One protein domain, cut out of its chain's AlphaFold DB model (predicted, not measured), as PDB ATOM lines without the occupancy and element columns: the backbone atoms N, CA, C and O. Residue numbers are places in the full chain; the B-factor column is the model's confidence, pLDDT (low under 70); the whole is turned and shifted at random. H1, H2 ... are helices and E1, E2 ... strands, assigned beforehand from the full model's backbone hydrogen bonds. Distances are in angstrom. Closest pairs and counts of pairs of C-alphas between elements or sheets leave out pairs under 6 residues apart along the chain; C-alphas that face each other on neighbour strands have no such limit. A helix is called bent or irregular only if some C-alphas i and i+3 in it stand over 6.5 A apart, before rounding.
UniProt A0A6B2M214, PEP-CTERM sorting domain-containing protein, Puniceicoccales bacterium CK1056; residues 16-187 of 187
ATOM      1  N   THR A  16     128.250 -49.748   9.045       88.19
ATOM      2  CA  THR A  16     128.606 -48.698  10.007       88.19
ATOM      3  C   THR A  16     129.228 -47.488   9.311       88.19
ATOM      4  O   THR A  16     130.333 -47.584   8.772       88.19
ATOM      5  N   VAL A  17     128.558 -46.341   9.375       90.12
ATOM      6  CA  VAL A  17     129.075 -45.037   8.947       90.12
ATOM      7  C   VAL A  17     129.698 -44.342  10.150       90.12
ATOM      8  O   VAL A  17     129.054 -44.213  11.187       90.12
ATOM      9  N   GLN A  18     130.942 -43.890  10.025       93.69
ATOM     10  CA  GLN A  18     131.634 -43.096  11.038       93.69
ATOM     11  C   GLN A  18     132.005 -41.733  10.455       93.69
ATOM     12  O   GLN A  18     132.613 -41.674   9.390       93.69
ATOM     13  N   ILE A  19     131.696 -40.655  11.176       94.81
ATOM     14  CA  ILE A  19     132.100 -39.290  10.833       94.81
ATOM     15  C   ILE A  19     133.139 -38.786  11.830       94.81
ATOM     16  O   ILE A  19     132.951 -38.869  13.046       94.81
ATOM     17  N   ILE A  20     134.223 -38.210  11.307       96.38
ATOM     18  CA  ILE A  20     135.220 -37.484  12.094       96.38
ATOM     19  C   ILE A  20     135.498 -36.133  11.431       96.38
ATOM     20  O   ILE A  20     136.254 -36.047  10.468       96.38
ATOM     21  N   SER A  21     134.905 -35.074  11.977       95.81
ATOM     22  CA  SER A  21     135.155 -33.680  11.600       95.81
ATOM     23  C   SER A  21     135.368 -32.847  12.858       95.81
ATOM     24  O   SER A  21     134.437 -32.640  13.637       95.81
ATOM     25  N   ASN A  22     136.599 -32.386  13.081       95.38
ATOM     26  CA  ASN A  22     136.994 -31.613  14.260       95.38
ATOM     27  C   ASN A  22     138.234 -30.743  13.992       95.38
ATOM     28  O   ASN A  22     138.835 -30.810  12.925       95.38
ATOM     29  N   ALA A  23     138.672 -29.963  14.985       92.31
ATOM     30  CA  ALA A  23     139.821 -29.057  14.847       92.31
ATOM     31  C   ALA A  23     141.146 -29.742  14.445       92.31
ATOM     32  O   ALA A  23     142.055 -29.070  13.974       92.31
ATOM     33  N   ALA A  24     141.277 -31.063  14.629       94.00
ATOM     34  CA  ALA A  24     142.469 -31.821  14.240       94.00
ATOM     35  C   ALA A  24     142.397 -32.379  12.807       94.00
ATOM     36  O   ALA A  24     143.432 -32.665  12.209       94.00
ATOM     37  N   THR A  25     141.192 -32.548  12.265       93.56
ATOM     38  CA  THR A  25     140.938 -33.154  10.944       93.56
ATOM     39  C   THR A  25     140.434 -32.143   9.914       93.56
ATOM     40  O   THR A  25     140.510 -32.409   8.722       93.56
ATOM     41  N   GLY A  26     140.017 -30.962  10.370       93.94
ATOM     42  CA  GLY A  26     139.313 -29.953   9.590       93.94
ATOM     43  C   GLY A  26     137.880 -29.863  10.097       93.94
ATOM     44  O   GLY A  26     137.179 -30.876  10.147       93.94
ATOM     45  N   GLN A  27     137.451 -28.680  10.530       93.25
ATOM     46  CA  GLN A  27     136.072 -28.452  10.965       93.25
ATOM     47  C   GLN A  27     135.213 -27.977   9.804       93.25
ATOM     48  O   GLN A  27     135.698 -27.305   8.895       93.25
ATOM     49  N   VAL A  28     133.917 -28.269   9.885       94.88
ATOM     50  CA  VAL A  28     132.928 -27.526   9.110       94.88
ATOM     51  C   VAL A  28     132.580 -26.260   9.891       94.88
ATOM     52  O   VAL A  28     132.316 -26.310  11.095       94.88
ATOM     53  N   GLN A  29     132.629 -25.128   9.210       95.56
ATOM     54  CA  GLN A  29     132.465 -23.786   9.750       95.56
ATOM     55  C   GLN A  29     131.460 -23.019   8.898       95.56
ATOM     56  O   GLN A  29     131.215 -23.359   7.741       95.56
ATOM     57  N   ASP A  30     130.883 -21.974   9.472       95.56
ATOM     58  CA  ASP A  30     130.066 -21.035   8.717       95.56
ATOM     59  C   ASP A  30     130.905 -20.251   7.689       95.56
ATOM     60  O   ASP A  30     132.138 -20.327   7.643       95.56
ATOM     61  N   SER A  31     130.230 -19.463   6.858       94.12
ATOM     62  CA  SER A  31     130.838 -18.645   5.808       94.12
ATOM     63  C   SER A  31     131.825 -17.584   6.329       94.12
ATOM     64  O   SER A  31     132.603 -17.027   5.552       94.12
ATOM     65  N   THR A  32     131.830 -17.314   7.640       93.38
ATOM     66  CA  THR A  32     132.739 -16.371   8.309       93.38
ATOM     67  C   THR A  32     133.970 -17.043   8.924       93.38
ATOM     68  O   THR A  32     134.863 -16.344   9.408       93.38
ATOM     69  N   GLY A  33     134.043 -18.378   8.889       92.94
ATOM     70  CA  GLY A  33     135.103 -19.168   9.519       92.94
ATOM     71  C   GLY A  33     134.857 -19.466  11.002       92.94
ATOM     72  O   GLY A  33     135.784 -19.838  11.723       92.94
ATOM     73  N   THR A  34     133.627 -19.294  11.488       93.69
ATOM     74  CA  THR A  34     133.259 -19.627  12.868       93.69
ATOM     75  C   THR A  34     132.743 -21.065  12.940       93.69
ATOM     76  O   THR A  34     132.095 -21.562  12.021       93.69
ATOM     77  N   ALA A  35     133.027 -21.761  14.042       93.69
ATOM     78  CA  ALA A  35     132.489 -23.099  14.288       93.69
ATOM     79  C   ALA A  35     130.951 -23.097  14.246       93.69
ATOM     80  O   ALA A  35     130.313 -22.194  14.790       93.69
ATOM     81  N   LEU A  36     130.364 -24.131  13.637       95.62
ATOM     82  CA  LEU A  36     128.910 -24.254  13.548       95.62
ATOM     83  C   LEU A  36     128.257 -24.335  14.940       95.62
ATOM     84  O   LEU A  36     128.812 -24.982  15.837       95.62
ATOM     85  N   PRO A  37     127.066 -23.733  15.125       95.00
ATOM     86  CA  PRO A  37     126.341 -23.804  16.389       95.00
ATOM     87  C   PRO A  37     125.963 -25.247  16.725       95.00
ATOM     88  O   PRO A  37     125.789 -26.068  15.821       95.00
ATOM     89  N   ASP A  38     125.818 -25.547  18.015       95.94
ATOM     90  CA  ASP A  38     125.358 -26.856  18.495       95.94
ATOM     91  C   ASP A  38     124.000 -27.221  17.878       95.94
ATOM     92  O   ASP A  38     123.097 -26.386  17.784       95.94
ATOM     93  N   GLY A  39     123.853 -28.483  17.469       95.88
ATOM     94  CA  GLY A  39     122.638 -28.972  16.818       95.88
ATOM     95  C   GLY A  39     122.532 -28.635  15.329       95.88
ATOM     96  O   GLY A  39     121.481 -28.865  14.737       95.88
ATOM     97  N   SER A  40     123.596 -28.123  14.704       97.62
ATOM     98  CA  SER A  40     123.693 -28.058  13.240       97.62
ATOM     99  C   SER A  40     123.600 -29.461  12.646       97.62
ATOM    100  O   SER A  40     124.125 -30.413  13.223       97.62
ATOM    101  N   LEU A  41     122.934 -29.594  11.502       97.12
ATOM    102  CA  LEU A  41     122.635 -30.886  10.893       97.12
ATOM    103  C   LEU A  41     123.673 -31.256   9.832       97.12
ATOM    104  O   LEU A  41     123.958 -30.471   8.933       97.12
ATOM    105  N   MET A  42     124.172 -32.486   9.879       97.38
ATOM    106  CA  MET A  42     124.886 -33.126   8.778       97.38
ATOM    107  C   MET A  42     124.071 -34.318   8.304       97.38
ATOM    108  O   MET A  42     123.788 -35.218   9.083       97.38
ATOM    109  N   ARG A  43     123.719 -34.342   7.025       96.00
ATOM    110  CA  ARG A  43     123.075 -35.483   6.375       96.00
ATOM    111  C   ARG A  43     124.114 -36.217   5.546       96.00
ATOM    112  O   ARG A  43     124.967 -35.586   4.920       96.00
ATOM    113  N   VAL A  44     124.033 -37.538   5.530       93.88
ATOM    114  CA  VAL A  44     124.915 -38.404   4.747       93.88
ATOM    115  C   VAL A  44     124.065 -39.171   3.756       93.88
ATOM    116  O   VAL A  44     123.052 -39.753   4.141       93.88
ATOM    117  N   GLY A  45     124.447 -39.140   2.483       92.50
ATOM    118  CA  GLY A  45     123.607 -39.686   1.424       92.50
ATOM    119  C   GLY A  45     124.251 -39.674   0.043       92.50
ATOM    120  O   GLY A  45     125.438 -39.380  -0.100       92.50
ATOM    121  N   PHE A  46     123.449 -39.967  -0.980       91.50
ATOM    122  CA  PHE A  46     123.827 -39.845  -2.390       91.50
ATOM    123  C   PHE A  46     123.165 -38.624  -3.018       91.50
ATOM    124  O   PHE A  46     122.013 -38.315  -2.708       91.50
ATOM    125  N   PHE A  47     123.865 -38.000  -3.963       92.25
ATOM    126  CA  PHE A  47     123.246 -37.121  -4.946       92.25
ATOM    127  C   PHE A  47     123.210 -37.813  -6.304       92.25
ATOM    128  O   PHE A  47     124.215 -38.376  -6.736       92.25
ATOM    129  N   ASP A  48     122.083 -37.709  -7.004       87.19
ATOM    130  CA  ASP A  48     122.078 -37.927  -8.450       87.19
ATOM    131  C   ASP A  48     122.846 -36.771  -9.104       87.19
ATOM    132  O   ASP A  48     122.403 -35.626  -9.047       87.19
ATOM    133  N   LEU A  49     124.018 -37.043  -9.682       84.00
ATOM    134  CA  LEU A  49     124.847 -36.034 -10.348       84.00
ATOM    135  C   LEU A  49     124.635 -35.962 -11.864       84.00
ATOM    136  O   LEU A  49     125.437 -35.324 -12.552       84.00
ATOM    137  N   ASP A  50     123.587 -36.587 -12.404       86.44
ATOM    138  CA  ASP A  50     123.315 -36.532 -13.837       86.44
ATOM    139  C   ASP A  50     123.290 -35.061 -14.330       86.44
ATOM    140  O   ASP A  50     122.608 -34.208 -13.748       86.44
ATOM    141  N   PRO A  51     124.051 -34.716 -15.387       81.75
ATOM    142  CA  PRO A  51     124.171 -33.335 -15.859       81.75
ATOM    143  C   PRO A  51     122.898 -32.804 -16.541       81.75
ATOM    144  O   PRO A  51     122.816 -31.618 -16.854       81.75
ATOM    145  N   ILE A  52     121.920 -33.669 -16.818       81.31
ATOM    146  CA  ILE A  52     120.658 -33.361 -17.493       81.31
ATOM    147  C   ILE A  52     119.484 -33.470 -16.516       81.31
ATOM    148  O   ILE A  52     118.597 -32.617 -16.554       81.31
ATOM    149  N   THR A  53     119.461 -34.497 -15.663       86.19
ATOM    150  CA  THR A  53     118.322 -34.788 -14.773       86.19
ATOM    151  C   THR A  53     118.632 -34.718 -13.286       86.19
ATOM    152  O   THR A  53     117.689 -34.708 -12.504       86.19
ATOM    153  N   GLY A  54     119.904 -34.667 -12.899       87.62
ATOM    154  CA  GLY A  54     120.343 -34.648 -11.508       87.62
ATOM    155  C   GLY A  54     120.774 -33.259 -11.044       87.62
ATOM    156  O   GLY A  54     120.510 -32.237 -11.684       87.62
ATOM    157  N   LEU A  55     121.510 -33.220  -9.939       89.94
ATOM    158  CA  LEU A  55     122.108 -32.029  -9.345       89.94
ATOM    159  C   LEU A  55     122.985 -31.256 -10.342       89.94
ATOM    160  O   LEU A  55     123.025 -30.027 -10.305       89.94
ATOM    161  N   GLY A  56     123.643 -31.965 -11.267       89.50
ATOM    162  CA  GLY A  56     124.474 -31.371 -12.318       89.50
ATOM    163  C   GLY A  56     123.696 -30.530 -13.339       89.50
ATOM    164  O   GLY A  56     124.304 -29.733 -14.053       89.50
ATOM    165  N   SER A  57     122.366 -30.666 -13.391       91.88
ATOM    166  CA  SER A  57     121.491 -29.846 -14.238       91.88
ATOM    167  C   SER A  57     121.226 -28.444 -13.670       91.88
ATOM    168  O   SER A  57     120.788 -27.548 -14.400       91.88
ATOM    169  N   LEU A  58     121.485 -28.234 -12.373       92.94
ATOM    170  CA  LEU A  58     121.236 -26.964 -11.701       92.94
ATOM    171  C   LEU A  58     122.340 -25.950 -12.008       92.94
ATOM    172  O   LEU A  58     123.534 -26.243 -11.968       92.94
ATOM    173  N   SER A  59     121.947 -24.703 -12.263       92.12
ATOM    174  CA  SER A  59     122.910 -23.605 -12.357       92.12
ATOM    175  C   SER A  59     123.514 -23.274 -10.988       92.12
ATOM    176  O   SER A  59     122.898 -23.518  -9.950       92.12
ATOM    177  N   ALA A  60     124.679 -22.621 -10.970       88.81
ATOM    178  CA  ALA A  60     125.353 -22.226  -9.729       88.81
ATOM    179  C   ALA A  60     124.460 -21.410  -8.773       88.81
ATOM    180  O   ALA A  60     124.587 -21.539  -7.564       88.81
ATOM    181  N   SER A  61     123.527 -20.602  -9.292       89.06
ATOM    182  CA  SER A  61     122.569 -19.866  -8.456       89.06
ATOM    183  C   SER A  61     121.430 -20.734  -7.919       89.06
ATOM    184  O   SER A  61     120.905 -20.440  -6.855       89.06
ATOM    185  N   GLN A  62     121.028 -21.775  -8.654       91.75
ATOM    186  CA  GLN A  62     120.006 -22.725  -8.198       91.75
ATOM    187  C   GLN A  62     120.572 -23.677  -7.144       91.75
ATOM    188  O   GLN A  62     119.861 -24.042  -6.220       91.75
ATOM    189  N   LEU A  63     121.865 -24.001  -7.233       91.88
ATOM    190  CA  LEU A  63     122.605 -24.763  -6.224       91.88
ATOM    191  C   LEU A  63     122.758 -24.051  -4.878       91.88
ATOM    192  O   LEU A  63     123.312 -24.658  -3.969       91.88
ATOM    193  N   LEU A  64     122.319 -22.796  -4.741       90.06
ATOM    194  CA  LEU A  64     122.256 -22.086  -3.458       90.06
ATOM    195  C   LEU A  64     120.891 -22.219  -2.771       90.06
ATOM    196  O   LEU A  64     120.754 -21.835  -1.614       90.06
ATOM    197  N   ASP A  65     119.879 -22.728  -3.475       90.19
ATOM    198  CA  ASP A  65     118.550 -22.977  -2.928       90.19
ATOM    199  C   ASP A  65     118.447 -24.454  -2.526       90.19
ATOM    200  O   ASP A  65     118.260 -25.337  -3.369       90.19
ATOM    201  N   SER A  66     118.556 -24.726  -1.222       90.56
ATOM    202  CA  SER A  66     118.509 -26.093  -0.690       90.56
ATOM    203  C   SER A  66     117.213 -26.818  -1.052       90.56
ATOM    204  O   SER A  66     117.221 -28.038  -1.192       90.56
ATOM    205  N   SER A  67     116.113 -26.089  -1.277       90.06
ATOM    206  CA  SER A  67     114.829 -26.682  -1.659       90.06
ATOM    207  C   SER A  67     114.816 -27.217  -3.094       90.06
ATOM    208  O   SER A  67     114.078 -28.157  -3.386       90.06
ATOM    209  N   LEU A  68     115.656 -26.668  -3.979       91.38
ATOM    210  CA  LEU A  68     115.860 -27.183  -5.336       91.38
ATOM    211  C   LEU A  68     116.840 -28.358  -5.367       91.38
ATOM    212  O   LEU A  68     116.793 -29.162  -6.294       91.38
ATOM    213  N   VAL A  69     117.719 -28.450  -4.370       93.25
ATOM    214  CA  VAL A  69     118.711 -29.521  -4.221       93.25
ATOM    215  C   VAL A  69     118.103 -30.774  -3.578       93.25
ATOM    216  O   VAL A  69     118.428 -31.886  -3.988       93.25
ATOM    217  N   GLU A  70     117.184 -30.600  -2.622       93.12
ATOM    218  CA  GLU A  70     116.531 -31.672  -1.850       93.12
ATOM    219  C   GLU A  70     116.020 -32.858  -2.687       93.12
ATOM    220  O   GLU A  70     116.291 -33.994  -2.302       93.12
ATOM    221  N   PRO A  71     115.339 -32.665  -3.837       93.31
ATOM    222  CA  PRO A  71     114.782 -33.780  -4.604       93.31
ATOM    223  C   PRO A  71     115.832 -34.740  -5.176       93.31
ATOM    224  O   PRO A  71     115.483 -35.855  -5.555       93.31
ATOM    225  N   PHE A  72     117.094 -34.308  -5.268       93.62
ATOM    226  CA  PHE A  72     118.198 -35.107  -5.804       93.62
ATOM    227  C   PHE A  72     118.983 -35.845  -4.721       93.62
ATOM    228  O   PHE A  72     119.916 -36.576  -5.052       93.62
ATOM    229  N   PHE A  73     118.638 -35.647  -3.444       93.25
ATOM    230  CA  PHE A  73     119.337 -36.253  -2.321       93.25
ATOM    231  C   PHE A  73     118.596 -37.478  -1.789       93.25
ATOM    232  O   PHE A  73     117.407 -37.425  -1.478       93.25
ATOM    233  N   THR A  74     119.322 -38.580  -1.630       91.50
ATOM    234  CA  THR A  74     118.840 -39.774  -0.928       91.50
ATOM    235  C   THR A  74     119.638 -39.951   0.356       91.50
ATOM    236  O   THR A  74     120.829 -40.243   0.305       91.50
ATOM    237  N   GLU A  75     118.983 -39.762   1.500       90.62
ATOM    238  CA  GLU A  75     119.594 -39.829   2.832       90.62
ATOM    239  C   GLU A  75     119.783 -41.272   3.330       90.62
ATOM    240  O   GLU A  75     118.916 -42.119   3.113       90.62
ATOM    241  N   PHE A  76     120.880 -41.535   4.053       86.44
ATOM    242  CA  PHE A  76     121.075 -42.763   4.850       86.44
ATOM    243  C   PHE A  76     120.958 -42.491   6.340       86.44
ATOM    244  O   PHE A  76     120.377 -43.277   7.080       86.44
ATOM    245  N   THR A  77     121.599 -41.411   6.783       91.38
ATOM    246  CA  THR A  77     121.715 -41.060   8.194       91.38
ATOM    247  C   THR A  77     122.001 -39.578   8.356       91.38
ATOM    248  O   THR A  77     122.337 -38.864   7.402       91.38
ATOM    249  N   THR A  78     121.879 -39.123   9.593       94.31
ATOM    250  CA  THR A  78     122.117 -37.754  10.007       94.31
ATOM    251  C   THR A  78     122.902 -37.712  11.305       94.31
ATOM    252  O   THR A  78     122.672 -38.524  12.197       94.31
ATOM    253  N   PHE A  79     123.740 -36.696  11.442       95.50
ATOM    254  CA  PHE A  79     124.516 -36.399  12.636       95.50
ATOM    255  C   PHE A  79     124.285 -34.953  13.055       95.50
ATOM    256  O   PHE A  79     123.963 -34.095  12.226       95.50
ATOM    257  N   THR A  80     124.486 -34.664  14.337       96.31
ATOM    258  CA  THR A  80     124.368 -33.303  14.868       96.31
ATOM    259  C   THR A  80     125.710 -32.775  15.333       96.31
ATOM    260  O   THR A  80     126.550 -33.521  15.826       96.31
ATOM    261  N   SER A  81     125.933 -31.474  15.185       96.12
ATOM    262  CA  SER A  81     127.164 -30.864  15.670       96.12
ATOM    263  C   SER A  81     127.160 -30.702  17.193       96.12
ATOM    264  O   SER A  81     126.148 -30.352  17.808       96.12
ATOM    265  N   ALA A  82     128.347 -30.831  17.783       94.19
ATOM    266  CA  ALA A  82     128.664 -30.336  19.117       94.19
ATOM    267  C   ALA A  82     129.905 -29.437  19.036       94.19
ATOM    268  O   ALA A  82     131.021 -29.893  18.761       94.19
ATOM    269  N   SER A  83     129.702 -28.139  19.241       87.75
ATOM    270  CA  SER A  83     130.699 -27.072  19.124       87.75
ATOM    271  C   SER A  83     131.452 -27.122  17.790       87.75
ATOM    272  O   SER A  83     132.683 -27.138  17.753       87.75
ATOM    273  N   GLY A  84     130.699 -27.230  16.691       84.75
ATOM    274  CA  GLY A  84     131.228 -27.340  15.327       84.75
ATOM    275  C   GLY A  84     131.897 -28.673  14.975       84.75
ATOM    276  O   GLY A  84     132.463 -28.796  13.890       84.75
ATOM    277  N   ASN A  85     131.857 -29.675  15.860       94.00
ATOM    278  CA  ASN A  85     132.400 -31.006  15.583       94.00
ATOM    279  C   ASN A  85     131.293 -32.000  15.238       94.00
ATOM    280  O   ASN A  85     130.235 -31.970  15.861       94.00
ATOM    281  N   PHE A  86     131.592 -32.931  14.335       95.88
ATOM    282  CA  PHE A  86     130.781 -34.120  14.064       95.88
ATOM    283  C   PHE A  86     131.656 -35.345  14.350       95.88
ATOM    284  O   PHE A  86     132.656 -35.565  13.664       95.88
ATOM    285  N   LEU A  87     131.352 -36.074  15.427       94.75
ATOM    286  CA  LEU A  87     132.182 -37.162  15.967       94.75
ATOM    287  C   LEU A  87     131.291 -38.323  16.407       94.75
ATOM    288  O   LEU A  87     131.158 -38.611  17.596       94.75
ATOM    289  N   GLU A  88     130.644 -38.953  15.437       92.75
ATOM    290  CA  GLU A  88     129.589 -39.932  15.680       92.75
ATOM    291  C   GLU A  88     129.709 -41.115  14.718       92.75
ATOM    292  O   GLU A  88     130.415 -41.065  13.705       92.75
ATOM    293  N   ASN A  89     129.027 -42.206  15.059       90.94
ATOM    294  CA  ASN A  89     128.900 -43.372  14.207       90.94
ATOM    295  C   ASN A  89     127.479 -43.927  14.281       90.94
ATOM    296  O   ASN A  89     126.861 -43.923  15.343       90.94
ATOM    297  N   ASP A  90     126.996 -44.448  13.164       88.00
ATOM    298  CA  ASP A  90     125.649 -44.987  13.026       88.00
ATOM    299  C   ASP A  90     125.654 -46.229  12.126       88.00
ATOM    300  O   ASP A  90     126.597 -46.442  11.363       88.00
ATOM    301  N   ASN A  91     124.640 -47.085  12.236       84.25
ATOM    302  CA  ASN A  91     124.550 -48.349  11.504       84.25
ATOM    303  C   ASN A  91     123.274 -48.387  10.652       84.25
ATOM    304  O   ASN A  91     122.224 -48.805  11.140       84.25
ATOM    305  N   THR A  92     123.347 -47.901   9.407       76.75
ATOM    306  CA  THR A  92     122.143 -47.420   8.687       76.75
ATOM    307  C   THR A  92     122.072 -47.659   7.187       76.75
ATOM    308  O   THR A  92     121.110 -47.240   6.551       76.75
ATOM    309  N   LEU A  93     123.020 -48.359   6.583       69.38
ATOM    310  CA  LEU A  93     123.029 -48.508   5.127       69.38
ATOM    311  C   LEU A  93     122.381 -49.833   4.696       69.38
ATOM    312  O   LEU A  93     122.846 -50.909   5.074       69.38
ATOM    313  N   ASP A  94     121.314 -49.727   3.903       64.50
ATOM    314  CA  ASP A  94     120.776 -50.803   3.066       64.50
ATOM    315  C   ASP A  94     121.597 -50.773   1.767       64.50
ATOM    316  O   ASP A  94     121.611 -49.763   1.060       64.50
ATOM    317  N   ALA A  95     122.386 -51.812   1.487       58.00
ATOM    318  CA  ALA A  95     123.418 -51.789   0.445       58.00
ATOM    319  C   ALA A  95     122.852 -51.890  -0.990       58.00
ATOM    320  O   ALA A  95     123.443 -52.511  -1.870       58.00
ATOM    321  N   THR A  96     121.709 -51.268  -1.273       64.88
ATOM    322  CA  THR A  96     121.118 -51.252  -2.620       64.88
ATOM    323  C   THR A  96     121.957 -50.454  -3.623       64.88
ATOM    324  O   THR A  96     121.839 -50.680  -4.823       64.88
ATOM    325  N   ASN A  97     122.837 -49.575  -3.129       73.19
ATOM    326  CA  ASN A  97     123.636 -48.620  -3.904       73.19
ATOM    327  C   ASN A  97     125.148 -48.781  -3.624       73.19
ATOM    328  O   ASN A  97     125.847 -47.819  -3.305       73.19
ATOM    329  N   VAL A  98     125.665 -50.016  -3.637       78.38
ATOM    330  CA  VAL A  98     127.105 -50.281  -3.421       78.38
ATOM    331  C   VAL A  98     127.950 -49.583  -4.483       78.38
ATOM    332  O   VAL A  98     127.694 -49.717  -5.677       78.38
ATOM    333  N   GLY A  99     129.023 -48.922  -4.050       83.12
ATOM    334  CA  GLY A  99     129.982 -48.250  -4.924       83.12
ATOM    335  C   GLY A  99     129.636 -46.796  -5.239       83.12
ATOM    336  O   GLY A  99     130.530 -46.054  -5.650       83.12
ATOM    337  N   ASP A 100     128.401 -46.366  -4.977       87.19
ATOM    338  CA  ASP A 100     127.989 -44.984  -5.195       87.19
ATOM    339  C   ASP A 100     128.747 -44.024  -4.269       87.19
ATOM    340  O   ASP A 100     129.099 -44.352  -3.130       87.19
ATOM    341  N   GLN A 101     129.023 -42.835  -4.795       91.50
ATOM    342  CA  GLN A 101     129.786 -41.777  -4.143       91.50
ATOM    343  C   GLN A 101     128.964 -41.137  -3.017       91.50
ATOM    344  O   GLN A 101     127.880 -40.615  -3.261       91.50
ATOM    345  N   VAL A 102     129.477 -41.144  -1.789       92.88
ATOM    346  CA  VAL A 102     128.766 -40.642  -0.605       92.88
ATOM    347  C   VAL A 102     129.101 -39.176  -0.352       92.88
ATOM    348  O   VAL A 102     130.265 -38.771  -0.356       92.88
ATOM    349  N   TYR A 103     128.075 -38.378  -0.082       95.12
ATOM    350  CA  TYR A 103     128.169 -36.944   0.169       95.12
ATOM    351  C   TYR A 103     127.795 -36.606   1.607       95.12
ATOM    352  O   TYR A 103     126.904 -37.214   2.202       95.12
ATOM    353  N   LEU A 104     128.459 -35.581   2.134       96.25
ATOM    354  CA  LEU A 104     128.056 -34.858   3.329       96.25
ATOM    355  C   LEU A 104     127.282 -33.616   2.898       96.25
ATOM    356  O   LEU A 104     127.823 -32.785   2.170       96.25
ATOM    357  N   TRP A 105     126.052 -33.467   3.379       97.44
ATOM    358  CA  TRP A 105     125.255 -32.259   3.206       97.44
ATOM    359  C   TRP A 105     125.021 -31.603   4.565       97.44
ATOM    360  O   TRP A 105     124.284 -32.121   5.405       97.44
ATOM    361  N   VAL A 106     125.708 -30.489   4.808       97.69
ATOM    362  CA  VAL A 106     125.808 -29.865   6.133       97.69
ATOM    363  C   VAL A 106     125.065 -28.542   6.152       97.69
ATOM    364  O   VAL A 106     125.254 -27.735   5.251       97.69
ATOM    365  N   PHE A 107     124.279 -28.304   7.196       97.56
ATOM    366  CA  PHE A 107     123.474 -27.109   7.419       97.56
ATOM    367  C   PHE A 107     123.829 -26.486   8.761       97.56
ATOM    368  O   PHE A 107     123.999 -27.201   9.744       97.56
ATOM    369  N   ASN A 108     123.828 -25.159   8.854       96.56
ATOM    370  CA  ASN A 108     124.036 -24.442  10.120       96.56
ATOM    371  C   ASN A 108     122.802 -24.419  11.052       96.56
ATOM    372  O   ASN A 108     122.684 -23.563  11.930       96.56
ATOM    373  N   SER A 109     121.847 -25.318  10.830       95.19
ATOM    374  CA  SER A 109     120.562 -25.391  11.521       95.19
ATOM    375  C   SER A 109     120.158 -26.859  11.684       95.19
ATOM    376  O   SER A 109     120.511 -27.666  10.822       95.19
ATOM    377  N   PRO A 110     119.392 -27.228  12.729       94.75
ATOM    378  CA  PRO A 110     118.859 -28.585  12.875       94.75
ATOM    379  C   PRO A 110     117.837 -28.960  11.793       94.75
ATOM    380  O   PRO A 110     117.499 -30.132  11.654       94.75
ATOM    381  N   LEU A 111     117.304 -27.981  11.052       91.81
ATOM    382  CA  LEU A 111     116.314 -28.197  10.000       91.81
ATOM    383  C   LEU A 111     116.794 -27.545   8.691       91.81
ATOM    384  O   LEU A 111     117.017 -26.330   8.682       91.81
ATOM    385  N   PRO A 112     116.874 -28.289   7.569       91.56
ATOM    386  CA  PRO A 112     117.290 -27.742   6.273       91.56
ATOM    387  C   PRO A 112     116.483 -26.517   5.827       91.56
ATOM    388  O   PRO A 112     117.036 -25.569   5.277       91.56
ATOM    389  N   ALA A 113     115.177 -26.505   6.115       88.19
ATOM    390  CA  ALA A 113     114.260 -25.433   5.723       88.19
ATOM    391  C   ALA A 113     114.504 -24.093   6.443       88.19
ATOM    392  O   ALA A 113     113.999 -23.063   6.003       88.19
ATOM    393  N   THR A 114     115.233 -24.100   7.562       89.75
ATOM    394  CA  THR A 114     115.566 -22.894   8.340       89.75
ATOM    395  C   THR A 114     117.052 -22.565   8.307       89.75
ATOM    396  O   THR A 114     117.488 -21.653   9.008       89.75
ATOM    397  N   ALA A 115     117.839 -23.315   7.538       93.06
ATOM    398  CA  ALA A 115     119.260 -23.070   7.396       93.06
ATOM    399  C   ALA A 115     119.495 -21.777   6.612       93.06
ATOM    400  O   ALA A 115     118.940 -21.585   5.530       93.06
ATOM    401  N   SER A 116     120.334 -20.899   7.158       93.50
ATOM    402  CA  SER A 116     120.820 -19.727   6.429       93.50
ATOM    403  C   SER A 116     122.097 -20.027   5.653       93.50
ATOM    404  O   SER A 116     122.475 -19.244   4.787       93.50
ATOM    405  N   GLU A 117     122.752 -21.158   5.933       95.69
ATOM    406  CA  GLU A 117     123.948 -21.612   5.229       95.69
ATOM    407  C   GLU A 117     123.979 -23.140   5.099       95.69
ATOM    408  O   GLU A 117     123.574 -23.858   6.021       95.69
ATOM    409  N   TYR A 118     124.503 -23.643   3.978       97.00
ATOM    410  CA  TYR A 118     124.828 -25.064   3.822       97.00
ATOM    411  C   TYR A 118     126.032 -25.309   2.908       97.00
ATOM    412  O   TYR A 118     126.534 -24.405   2.239       97.00
ATOM    413  N   GLY A 119     126.502 -26.553   2.885       96.88
ATOM    414  CA  GLY A 119     127.602 -27.012   2.043       96.88
ATOM    415  C   GLY A 119     127.464 -28.491   1.700       96.88
ATOM    416  O   GLY A 119     126.838 -29.249   2.441       96.88
ATOM    417  N   ILE A 120     128.027 -28.883   0.559       97.00
ATOM    418  CA  ILE A 120     128.014 -30.254   0.042       97.00
ATOM    419  C   ILE A 120     129.452 -30.663  -0.263       97.00
ATOM    420  O   ILE A 120     130.104 -30.066  -1.126       97.00
ATOM    421  N   PHE A 121     129.922 -31.697   0.430       96.56
ATOM    422  CA  PHE A 121     131.315 -32.137   0.418       96.56
ATOM    423  C   PHE A 121     131.419 -33.643   0.194       96.56
ATOM    424  O   PHE A 121     130.546 -34.405   0.614       96.56
ATOM    425  N   SER A 122     132.500 -34.087  -0.441       95.81
ATOM    426  CA  SER A 122     132.768 -35.507  -0.661       95.81
ATOM    427  C   SER A 122     134.265 -35.813  -0.775       95.81
ATOM    428  O   SER A 122     135.119 -34.924  -0.784       95.81
ATOM    429  N   SER A 123     134.584 -37.102  -0.843       95.25
ATOM    430  CA  SER A 123     135.927 -37.618  -1.080       95.25
ATOM    431  C   SER A 123     135.870 -38.709  -2.127       95.25
ATOM    432  O   SER A 123     135.093 -39.636  -1.958       95.25
ATOM    433  N   SER A 124     136.781 -38.736  -3.093       91.88
ATOM    434  CA  SER A 124     136.907 -39.832  -4.071       91.88
ATOM    435  C   SER A 124     137.137 -41.236  -3.469       91.88
ATOM    436  O   SER A 124     137.302 -42.201  -4.208       91.88
ATOM    437  N   THR A 125     137.261 -41.351  -2.142       91.62
ATOM    438  CA  THR A 125     137.384 -42.615  -1.395       91.62
ATOM    439  C   THR A 125     136.124 -42.992  -0.610       91.62
ATOM    440  O   THR A 125     136.066 -44.066  -0.010       91.62
ATOM    441  N   TRP A 126     135.128 -42.106  -0.565       92.88
ATOM    442  CA  TRP A 126     133.879 -42.318   0.154       92.88
ATOM    443  C   TRP A 126     132.853 -42.941  -0.765       92.88
ATOM    444  O   TRP A 126     132.016 -42.266  -1.355       92.88
ATOM    445  N   ASN A 127     132.915 -44.258  -0.859       90.19
ATOM    446  CA  ASN A 127     131.970 -45.037  -1.633       90.19
ATOM    447  C   ASN A 127     131.178 -45.921  -0.683       90.19
ATOM    448  O   ASN A 127     131.727 -46.458   0.284       90.19
ATOM    449  N   SER A 128     129.890 -46.081  -0.967       85.50
ATOM    450  CA  SER A 128     129.029 -46.993  -0.226       85.50
ATOM    451  C   SER A 128     129.636 -48.400  -0.236       85.50
ATOM    452  O   SER A 128     129.869 -48.956  -1.319       85.50
ATOM    453  N   PRO A 129     129.972 -48.975   0.930       79.19
ATOM    454  CA  PRO A 129     130.620 -50.272   0.976       79.19
ATOM    455  C   PRO A 129     129.619 -51.383   0.646       79.19
ATOM    456  O   PRO A 129     128.410 -51.242   0.824       79.19
ATOM    457  N   ALA A 130     130.142 -52.521   0.190       72.00
ATOM    458  CA  ALA A 130     129.350 -53.742   0.106       72.00
ATOM    459  C   ALA A 130     128.930 -54.209   1.513       72.00
ATOM    460  O   ALA A 130     129.588 -53.866   2.500       72.00
ATOM    461  N   ASP A 131     127.850 -54.993   1.579       69.69
ATOM    462  CA  ASP A 131     127.230 -55.528   2.799       69.69
ATOM    463  C   ASP A 131     128.199 -55.803   3.954       69.69
ATOM    464  O   ASP A 131     129.243 -56.432   3.773       69.69
ATOM    465  N   THR A 132     127.798 -55.416   5.172       68.31
ATOM    466  CA  THR A 132     128.539 -55.623   6.439       68.31
ATOM    467  C   THR A 132     129.872 -54.869   6.572       68.31
ATOM    468  O   THR A 132     130.668 -55.158   7.469       68.31
ATOM    469  N   GLY A 133     130.122 -53.880   5.709       78.88
ATOM    470  CA  GLY A 133     131.296 -53.010   5.769       78.88
ATOM    471  C   GLY A 133     131.200 -51.845   6.763       78.88
ATOM    472  O   GLY A 133     130.206 -51.641   7.464       78.88
ATOM    473  N   SER A 134     132.264 -51.042   6.791       85.25
ATOM    474  CA  SER A 134     132.291 -49.748   7.471       85.25
ATOM    475  C   SER A 134     132.801 -48.668   6.522       85.25
ATOM    476  O   SER A 134     133.747 -48.900   5.768       85.25
ATOM    477  N   LEU A 135     132.169 -47.497   6.574       90.12
ATOM    478  CA  LEU A 135     132.567 -46.299   5.849       90.12
ATOM    479  C   LEU A 135     133.070 -45.263   6.856       90.12
ATOM    480  O   LEU A 135     132.289 -44.728   7.640       90.12
ATOM    481  N   ASN A 136     134.373 -44.990   6.834       92.19
ATOM    482  CA  ASN A 136     134.990 -43.994   7.705       92.19
ATOM    483  C   ASN A 136     135.211 -42.685   6.941       92.19
ATOM    484  O   ASN A 136     136.071 -42.603   6.061       92.19
ATOM    485  N   MET A 137     134.437 -41.664   7.287       93.75
ATOM    486  CA  MET A 137     134.440 -40.360   6.641       93.75
ATOM    487  C   MET A 137     135.131 -39.348   7.555       93.75
ATOM    488  O   MET A 137     134.553 -38.818   8.505       93.75
ATOM    489  N   VAL A 138     136.404 -39.088   7.268       95.56
ATOM    490  CA  VAL A 138     137.227 -38.120   8.003       95.56
ATOM    491  C   VAL A 138     137.363 -36.853   7.173       95.56
ATOM    492  O   VAL A 138     137.788 -36.939   6.025       95.56
ATOM    493  N   SER A 139     137.051 -35.682   7.725       93.88
ATOM    494  CA  SER A 139     137.024 -34.416   6.970       93.88
ATOM    495  C   SER A 139     138.336 -34.096   6.240       93.88
ATOM    496  O   SER A 139     138.303 -33.562   5.136       93.88
ATOM    497  N   SER A 140     139.486 -34.525   6.765       93.69
ATOM    498  CA  SER A 140     140.790 -34.390   6.095       93.69
ATOM    499  C   SER A 140     140.910 -35.147   4.764       93.69
ATOM    500  O   SER A 140     141.853 -34.905   4.014       93.69
ATOM    501  N   ALA A 141     139.990 -36.069   4.473       93.81
ATOM    502  CA  ALA A 141     139.924 -36.816   3.222       93.81
ATOM    503  C   ALA A 141     139.055 -36.139   2.148       93.81
ATOM    504  O   ALA A 141     139.048 -36.616   1.010       93.81
ATOM    505  N   ILE A 142     138.324 -35.066   2.476       94.56
ATOM    506  CA  ILE A 142     137.500 -34.334   1.505       94.56
ATOM    507  C   ILE A 142     138.408 -33.764   0.414       94.56
ATOM    508  O   ILE A 142     139.365 -33.041   0.691       94.56
ATOM    509  N   ASN A 143     138.090 -34.084  -0.837       93.88
ATOM    510  CA  ASN A 143     138.775 -33.559  -2.017       93.88
ATOM    511  C   ASN A 143     137.803 -33.051  -3.095       93.88
ATOM    512  O   ASN A 143     138.254 -32.581  -4.139       93.88
ATOM    513  N   GLU A 144     136.497 -33.091  -2.824       93.50
ATOM    514  CA  GLU A 144     135.446 -32.580  -3.696       93.50
ATOM    515  C   GLU A 144     134.476 -31.690  -2.912       93.50
ATOM    516  O   GLU A 144     133.964 -32.070  -1.856       93.50
ATOM    517  N   THR A 145     134.191 -30.508  -3.462       94.12
ATOM    518  CA  THR A 145     133.222 -29.550  -2.917       94.12
ATOM    519  C   THR A 145     132.252 -29.164  -4.021       94.12
ATOM    520  O   THR A 145     132.661 -28.584  -5.027       94.12
ATOM    521  N   VAL A 146     130.969 -29.476  -3.833       93.88
ATOM    522  CA  VAL A 146     129.901 -29.103  -4.774       93.88
ATOM    523  C   VAL A 146     129.320 -27.740  -4.398       93.88
ATOM    524  O   VAL A 146     129.112 -26.891  -5.260       93.88
ATOM    525  N   VAL A 147     129.100 -27.514  -3.099       94.62
ATOM    526  CA  VAL A 147     128.611 -26.250  -2.532       94.62
ATOM    527  C   VAL A 147     129.425 -25.922  -1.284       94.62
ATOM    528  O   VAL A 147     129.690 -26.807  -0.474       94.62
ATOM    529  N   GLY A 148     129.800 -24.654  -1.115       94.88
ATOM    530  CA  GLY A 148     130.708 -24.209  -0.057       94.88
ATOM    531  C   GLY A 148     132.129 -23.999  -0.572       94.88
ATOM    532  O   GLY A 148     132.366 -23.890  -1.778       94.88
ATOM    533  N   SER A 149     133.087 -23.916   0.342       95.25
ATOM    534  CA  SER A 149     134.500 -23.724   0.009       95.25
ATOM    535  C   SER A 149     135.417 -24.285   1.090       95.25
ATOM    536  O   SER A 149     134.963 -24.885   2.060       95.25
ATOM    537  N   THR A 150     136.723 -24.095   0.932       93.75
ATOM    538  CA  THR A 150     137.720 -24.368   1.969       93.75
ATOM    539  C   THR A 150     138.428 -23.081   2.377       93.75
ATOM    540  O   THR A 150     138.504 -22.134   1.594       93.75
ATOM    541  N   ASP A 151     138.948 -23.034   3.602       89.06
ATOM    542  CA  ASP A 151     139.711 -21.886   4.112       89.06
ATOM    543  C   ASP A 151     141.203 -21.910   3.710       89.06
ATOM    544  O   ASP A 151     141.943 -20.962   3.972       89.06
ATOM    545  N   GLY A 152     141.655 -23.002   3.078       83.25
ATOM    546  CA  GLY A 152     143.041 -23.210   2.657       83.25
ATOM    547  C   GLY A 152     144.040 -23.416   3.804       83.25
ATOM    548  O   GLY A 152     145.247 -23.348   3.564       83.25
ATOM    549  N   SER A 153     143.573 -23.649   5.035       85.06
ATOM    550  CA  SER A 153     144.427 -23.874   6.205       85.06
ATOM    551  C   SER A 153     144.816 -25.353   6.376       85.06
ATOM    552  O   SER A 153     144.441 -26.212   5.572       85.06
ATOM    553  N   ALA A 154     145.640 -25.655   7.386       85.88
ATOM    554  CA  ALA A 154     146.048 -27.015   7.739       85.88
ATOM    555  C   ALA A 154     145.794 -27.272   9.245       85.88
ATOM    556  O   ALA A 154     146.464 -26.640  10.069       85.88
ATOM    557  N   PRO A 155     144.886 -28.196   9.621       88.81
ATOM    558  CA  PRO A 155     144.010 -28.958   8.729       88.81
ATOM    559  C   PRO A 155     143.000 -28.043   8.022       88.81
ATOM    560  O   PRO A 155     142.596 -27.029   8.578       88.81
ATOM    561  N   THR A 156     142.623 -28.393   6.793       92.62
ATOM    562  CA  THR A 156     141.726 -27.572   5.971       92.62
ATOM    563  C   THR A 156     140.328 -27.560   6.566       92.62
ATOM    564  O   THR A 156     139.737 -28.621   6.752       92.62
ATOM    565  N   ASN A 157     139.802 -26.371   6.858       94.06
ATOM    566  CA  ASN A 157     138.416 -26.220   7.279       94.06
ATOM    567  C   ASN A 157     137.515 -26.027   6.059       94.06
ATOM    568  O   ASN A 157     137.928 -25.509   5.015       94.06
ATOM    569  N   PHE A 158     136.265 -26.444   6.216       95.19
ATOM    570  CA  PHE A 158     135.242 -26.427   5.182       95.19
ATOM    571  C   PHE A 158     134.210 -25.372   5.541       95.19
ATOM    572  O   PHE A 158     133.630 -25.412   6.621       95.19
ATOM    573  N   LEU A 159     134.005 -24.418   4.643       96.56
ATOM    574  CA  LEU A 159     133.129 -23.277   4.855       96.56
ATOM    575  C   LEU A 159     131.800 -23.525   4.146       96.56
ATOM    576  O   LEU A 159     131.776 -23.883   2.962       96.56
ATOM    577  N   LEU A 160     130.699 -23.321   4.863       96.56
ATOM    578  CA  LEU A 160     129.368 -23.286   4.264       96.56
ATOM    579  C   LEU A 160     129.203 -22.036   3.386       96.56
ATOM    580  O   LEU A 160     129.956 -21.065   3.483       96.56
ATOM    581  N   THR A 161     128.201 -22.058   2.509       95.25
ATOM    582  CA  THR A 161     127.803 -20.890   1.720       95.25
ATOM    583  C   THR A 161     126.431 -20.391   2.142       95.25
ATOM    584  O   THR A 161     125.581 -21.171   2.574       95.25
ATOM    585  N   ALA A 162     126.210 -19.088   1.991       91.62
ATOM    586  CA  ALA A 162     124.944 -18.460   2.327       91.62
ATOM    587  C   ALA A 162     123.818 -18.903   1.385       91.62
ATOM    588  O   ALA A 162     123.964 -18.882   0.162       91.62
ATOM    589  N   VAL A 163     122.674 -19.229   1.981       87.62
ATOM    590  CA  VAL A 163     121.406 -19.479   1.298       87.62
ATOM    591  C   VAL A 163     120.685 -18.144   1.136       87.62
ATOM    592  O   VAL A 163     120.359 -17.499   2.137       87.62
ATOM    593  N   PRO A 164     120.414 -17.686  -0.098       77.69
ATOM    594  CA  PRO A 164     119.645 -16.472  -0.307       77.69
ATOM    595  C   PRO A 164     118.237 -16.623   0.275       77.69
ATOM    596  O   PRO A 164     117.427 -17.408  -0.212       77.69
ATOM    597  N   GLU A 165     117.913 -15.846   1.310       68.75
ATOM    598  CA  GLU A 165     116.551 -15.856   1.849       68.75
ATOM    599  C   GLU A 165     115.545 -15.375   0.781       68.75
ATOM    600  O   GLU A 165     115.869 -14.477  -0.006       68.75
ATOM    601  N   PRO A 166     114.281 -15.841   0.797       61.62
ATOM    602  CA  PRO A 166     113.246 -15.367  -0.130       61.62
ATOM    603  C   PRO A 166     113.106 -13.832  -0.182       61.62
ATOM    604  O   PRO A 166     112.799 -13.251  -1.226       61.62
ATOM    605  N   ALA A 167     113.384 -13.147   0.933       59.09
ATOM    606  CA  ALA A 167     113.355 -11.690   1.029       59.09
ATOM    607  C   ALA A 167     114.477 -10.986   0.236       59.09
ATOM    608  O   ALA A 167     114.273  -9.858  -0.218       59.09
ATOM    609  N   HIS A 168     115.626 -11.633   0.002       65.69
ATOM    610  CA  HIS A 168     116.718 -11.067  -0.799       65.69
ATOM    611  C   HIS A 168     116.306 -10.885  -2.264       65.69
ATOM    612  O   HIS A 168     116.582  -9.843  -2.867       65.69
ATOM    613  N   TYR A 169     115.562 -11.845  -2.820       64.38
ATOM    614  CA  TYR A 169     115.000 -11.725  -4.166       64.38
ATOM    615  C   TYR A 169     113.973 -10.589  -4.249       64.38
ATOM    616  O   TYR A 169     113.991  -9.798  -5.195       64.38
ATOM    617  N   ALA A 170     113.124 -10.441  -3.227       67.44
ATOM    618  CA  ALA A 170     112.157  -9.346  -3.157       67.44
ATOM    619  C   ALA A 170     112.837  -7.967  -3.053       67.44
ATOM    620  O   ALA A 170     112.401  -7.015  -3.702       67.44
ATOM    621  N   ALA A 171     113.932  -7.856  -2.295       66.81
ATOM    622  CA  ALA A 171     114.702  -6.622  -2.156       66.81
ATOM    623  C   ALA A 171     115.394  -6.209  -3.465       66.81
ATOM    624  O   ALA A 171     115.356  -5.033  -3.833       66.81
ATOM    625  N   LEU A 172     115.966  -7.163  -4.208       65.94
ATOM    626  CA  LEU A 172     116.556  -6.908  -5.527       65.94
ATOM    627  C   LEU A 172     115.510  -6.411  -6.530       65.94
ATOM    628  O   LEU A 172     115.726  -5.399  -7.199       65.94
ATOM    629  N   VAL A 173     114.348  -7.067  -6.594       72.62
ATOM    630  CA  VAL A 173     113.236  -6.624  -7.450       72.62
ATOM    631  C   VAL A 173     112.733  -5.244  -7.018       72.62
ATOM    632  O   VAL A 173     112.497  -4.380  -7.865       72.62
ATOM    633  N   GLY A 174     112.637  -4.998  -5.710       73.56
ATOM    634  CA  GLY A 174     112.287  -3.696  -5.148       73.56
ATOM    635  C   GLY A 174     113.260  -2.589  -5.562       73.56
ATOM    636  O   GLY A 174     112.820  -1.536  -6.022       73.56
ATOM    637  N   LEU A 175     114.573  -2.832  -5.474       76.56
ATOM    638  CA  LEU A 175     115.621  -1.887  -5.879       76.56
ATOM    639  C   LEU A 175     115.600  -1.593  -7.382       76.56
ATOM    640  O   LEU A 175     115.705  -0.431  -7.777       76.56
ATOM    641  N   ILE A 176     115.411  -2.616  -8.220       79.75
ATOM    642  CA  ILE A 176     115.268  -2.441  -9.672       79.75
ATOM    643  C   ILE A 176     114.015  -1.615  -9.982       79.75
ATOM    644  O   ILE A 176     114.080  -0.656 -10.754       79.75
ATOM    645  N   GLY A 177     112.888  -1.927  -9.336       76.62
ATOM    646  CA  GLY A 177     111.649  -1.160  -9.463       76.62
ATOM    647  C   GLY A 177     111.836   0.313  -9.092       76.62
ATOM    648  O   GLY A 177     111.414   1.203  -9.833       76.62
ATOM    649  N   LEU A 178     112.546   0.588  -7.996       79.00
ATOM    650  CA  LEU A 178     112.882   1.943  -7.551       79.00
ATOM    651  C   LEU A 178     113.788   2.671  -8.555       79.00
ATOM    652  O   LEU A 178     113.533   3.830  -8.889       79.00
ATOM    653  N   GLY A 179     114.797   1.981  -9.094       81.94
ATOM    654  CA  GLY A 179     115.682   2.507 -10.133       81.94
ATOM    655  C   GLY A 179     114.927   2.911 -11.403       81.94
ATOM    656  O   GLY A 179     115.129   4.012 -11.922       81.94
ATOM    657  N   VAL A 180     113.989   2.076 -11.860       84.81
ATOM    658  CA  VAL A 180     113.127   2.375 -13.017       84.81
ATOM    659  C   VAL A 180     112.235   3.590 -12.747       84.81
ATOM    660  O   VAL A 180     112.111   4.459 -13.610       84.81
ATOM    661  N   VAL A 181     111.639   3.700 -11.555       87.00
ATOM    662  CA  VAL A 181     110.795   4.853 -11.185       87.00
ATOM    663  C   VAL A 181     111.604   6.154 -11.156       87.00
ATOM    664  O   VAL A 181     111.156   7.164 -11.703       87.00
ATOM    665  N   ILE A 182     112.806   6.140 -10.573       86.94
ATOM    666  CA  ILE A 182     113.694   7.313 -10.533       86.94
ATOM    667  C   ILE A 182     114.122   7.718 -11.949       86.94
ATOM    668  O   ILE A 182     114.119   8.907 -12.273       86.94
ATOM    669  N   TRP A 183     114.447   6.751 -12.810       84.38
ATOM    670  CA  TRP A 183     114.817   7.017 -14.199       84.38
ATOM    671  C   TRP A 183     113.657   7.610 -15.010       84.38
ATOM    672  O   TRP A 183     113.850   8.598 -15.719       84.38
ATOM    673  N   ARG A 184     112.431   7.089 -14.847       84.25
ATOM    674  CA  ARG A 184     111.227   7.638 -15.503       84.25
ATOM    675  C   ARG A 184     110.857   9.039 -15.019       84.25
ATOM    676  O   ARG A 184     110.254   9.771 -15.784       84.25
ATOM    677  N   ARG A 185     111.203   9.412 -13.782       81.75
ATOM    678  CA  ARG A 185     111.000  10.777 -13.258       81.75
ATOM    679  C   ARG A 185     112.019  11.799 -13.771       81.75
ATOM    680  O   ARG A 185     111.787  12.990 -13.606       81.75
ATOM    681  N   ARG A 186     113.162  11.349 -14.299       78.44
ATOM    682  CA  ARG A 186     114.242  12.217 -14.804       78.44
ATOM    683  C   ARG A 186     114.192  12.449 -16.319       78.44
ATOM    684  O   ARG A 186     114.953  13.282 -16.804       78.44
ATOM    685  N   ARG A 187     113.347  11.716 -17.047       59.44
ATOM    686  CA  ARG A 187     112.948  12.024 -18.428       59.44
ATOM    687  C   ARG A 187     111.660  12.832 -18.421       59.44
ATOM    688  O   ARG A 187     111.503  13.626 -19.368       59.44
TER     689      ARG A 187
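Overview. This is residues 16 to 187 of the 187 residues of the protein "PEP-CTERM sorting domain-containing protein" of Puniceicoccales bacterium CK1056 (UniProt A0A6B2M214). A compact body of two sheets face to face, a sandwich with crossed strands, has one long helix, H2, sticking out of it like a handle with residues 167 to 187. The larger sheet, E3 E2 E5 E6 E8, is strongly twisted; the smaller, E4 E1 E7, covers part of one face of it, and the short helix H1 packs on the larger sheet near E2, E5 and E6. The printed part has 172 residues, with two named helices and eight named strands in the order E1 E2 H1 E3 E4 E5 E6 E7 E8 H2; under half of the residues are in named elements, and the class is mixed, helices and strands. The larger sheet is antiparallel throughout and the smaller one mixed. The whole is only just compact, close to loose, with a radius of gyration of the C-alphas of 18.5 A, and spans 73 by 35 by 26 A, the handle making the length.

Arrangement. E1, residues 16 to 21, is the inner strand of the smaller sheet. Its antiparallel neighbour is E4, residues 86 to 91, with N 19 and O 88 at 2.9 A, and its parallel neighbour is E7, residues 134 to 138, with N 137 and O 18 at 2.8 A. In the larger sheet E2, residues 41 to 47, is the antiparallel neighbour of the edge strand E3, residues 73 to 80, with N 42 and O 79 at 2.9 A. E2 is also antiparallel to E5, residues 101 to 107, with N 43 and O 105 at 2.8 A. E5 forms a hairpin with E6, residues 117 to 127, with N 104 and O 121 at 2.8 A. The other edge strand is E8, residues 144 to 147, antiparallel to E6, with N 146 and O 120 at 2.9 A. E3 bends by 79 degrees at residue 76 and E6 by 95 degrees at residue 124. The two sheets have 44 pairs of C-alphas within 10 A, and their strands stand at 52 degrees to each other. H1, residues 66 to 72, is on the larger sheet at a height over the sheet of 8.6 A; its closest C-alpha pair with E2 is Phe 47 and Phe 72, 5.5 A. H1 is irregular, only just: C-alphas 68 and 71 are 6.7 A apart. H2, residues 166 to 186, is on neither sheet. Every O i to N i+4 pair of H2 is within hydrogen-bond range; in H1 this holds for 1 of 3, and for 2 of 4 O i to N i+3 pairs.

Along the chain. E1 begins at C-alpha 16, at (128.606, -48.698, 10.007), and is 16.5 A long. E2 measures 17.0 A, H1 10.4 A, E3 18.2 A, E4 15.7 A and E5 19.7 A from first to last C-alpha. E6, the longest strand by residues, measures 25.7 A and begins at C-alpha 117, at (123.948, -21.612, 5.229). E7 measures 12.6 A and E8 9.4 A. H2 measures 31.3 A and ends at C-alpha 186, at (114.242, 12.217, -14.804).

Size, cuts and confidence. The C-alphas of Thr 132 and Arg 187, the two farthest apart, are 73.7 A apart. Without residues 167 to 187, which stand free, the body spans 40 by 38 by 26 A. The printed part has no cut. The links E1 to E2, E2 to H1 and E8 to H2 are long; in the last, residues 161 to 162 pair antiparallel with residues 117 to 118 of E6. The mean pLDDT of the printed part is 88.4; it is under 70 at residues 93 to 96, 131 to 132, 165 to 172 and 187.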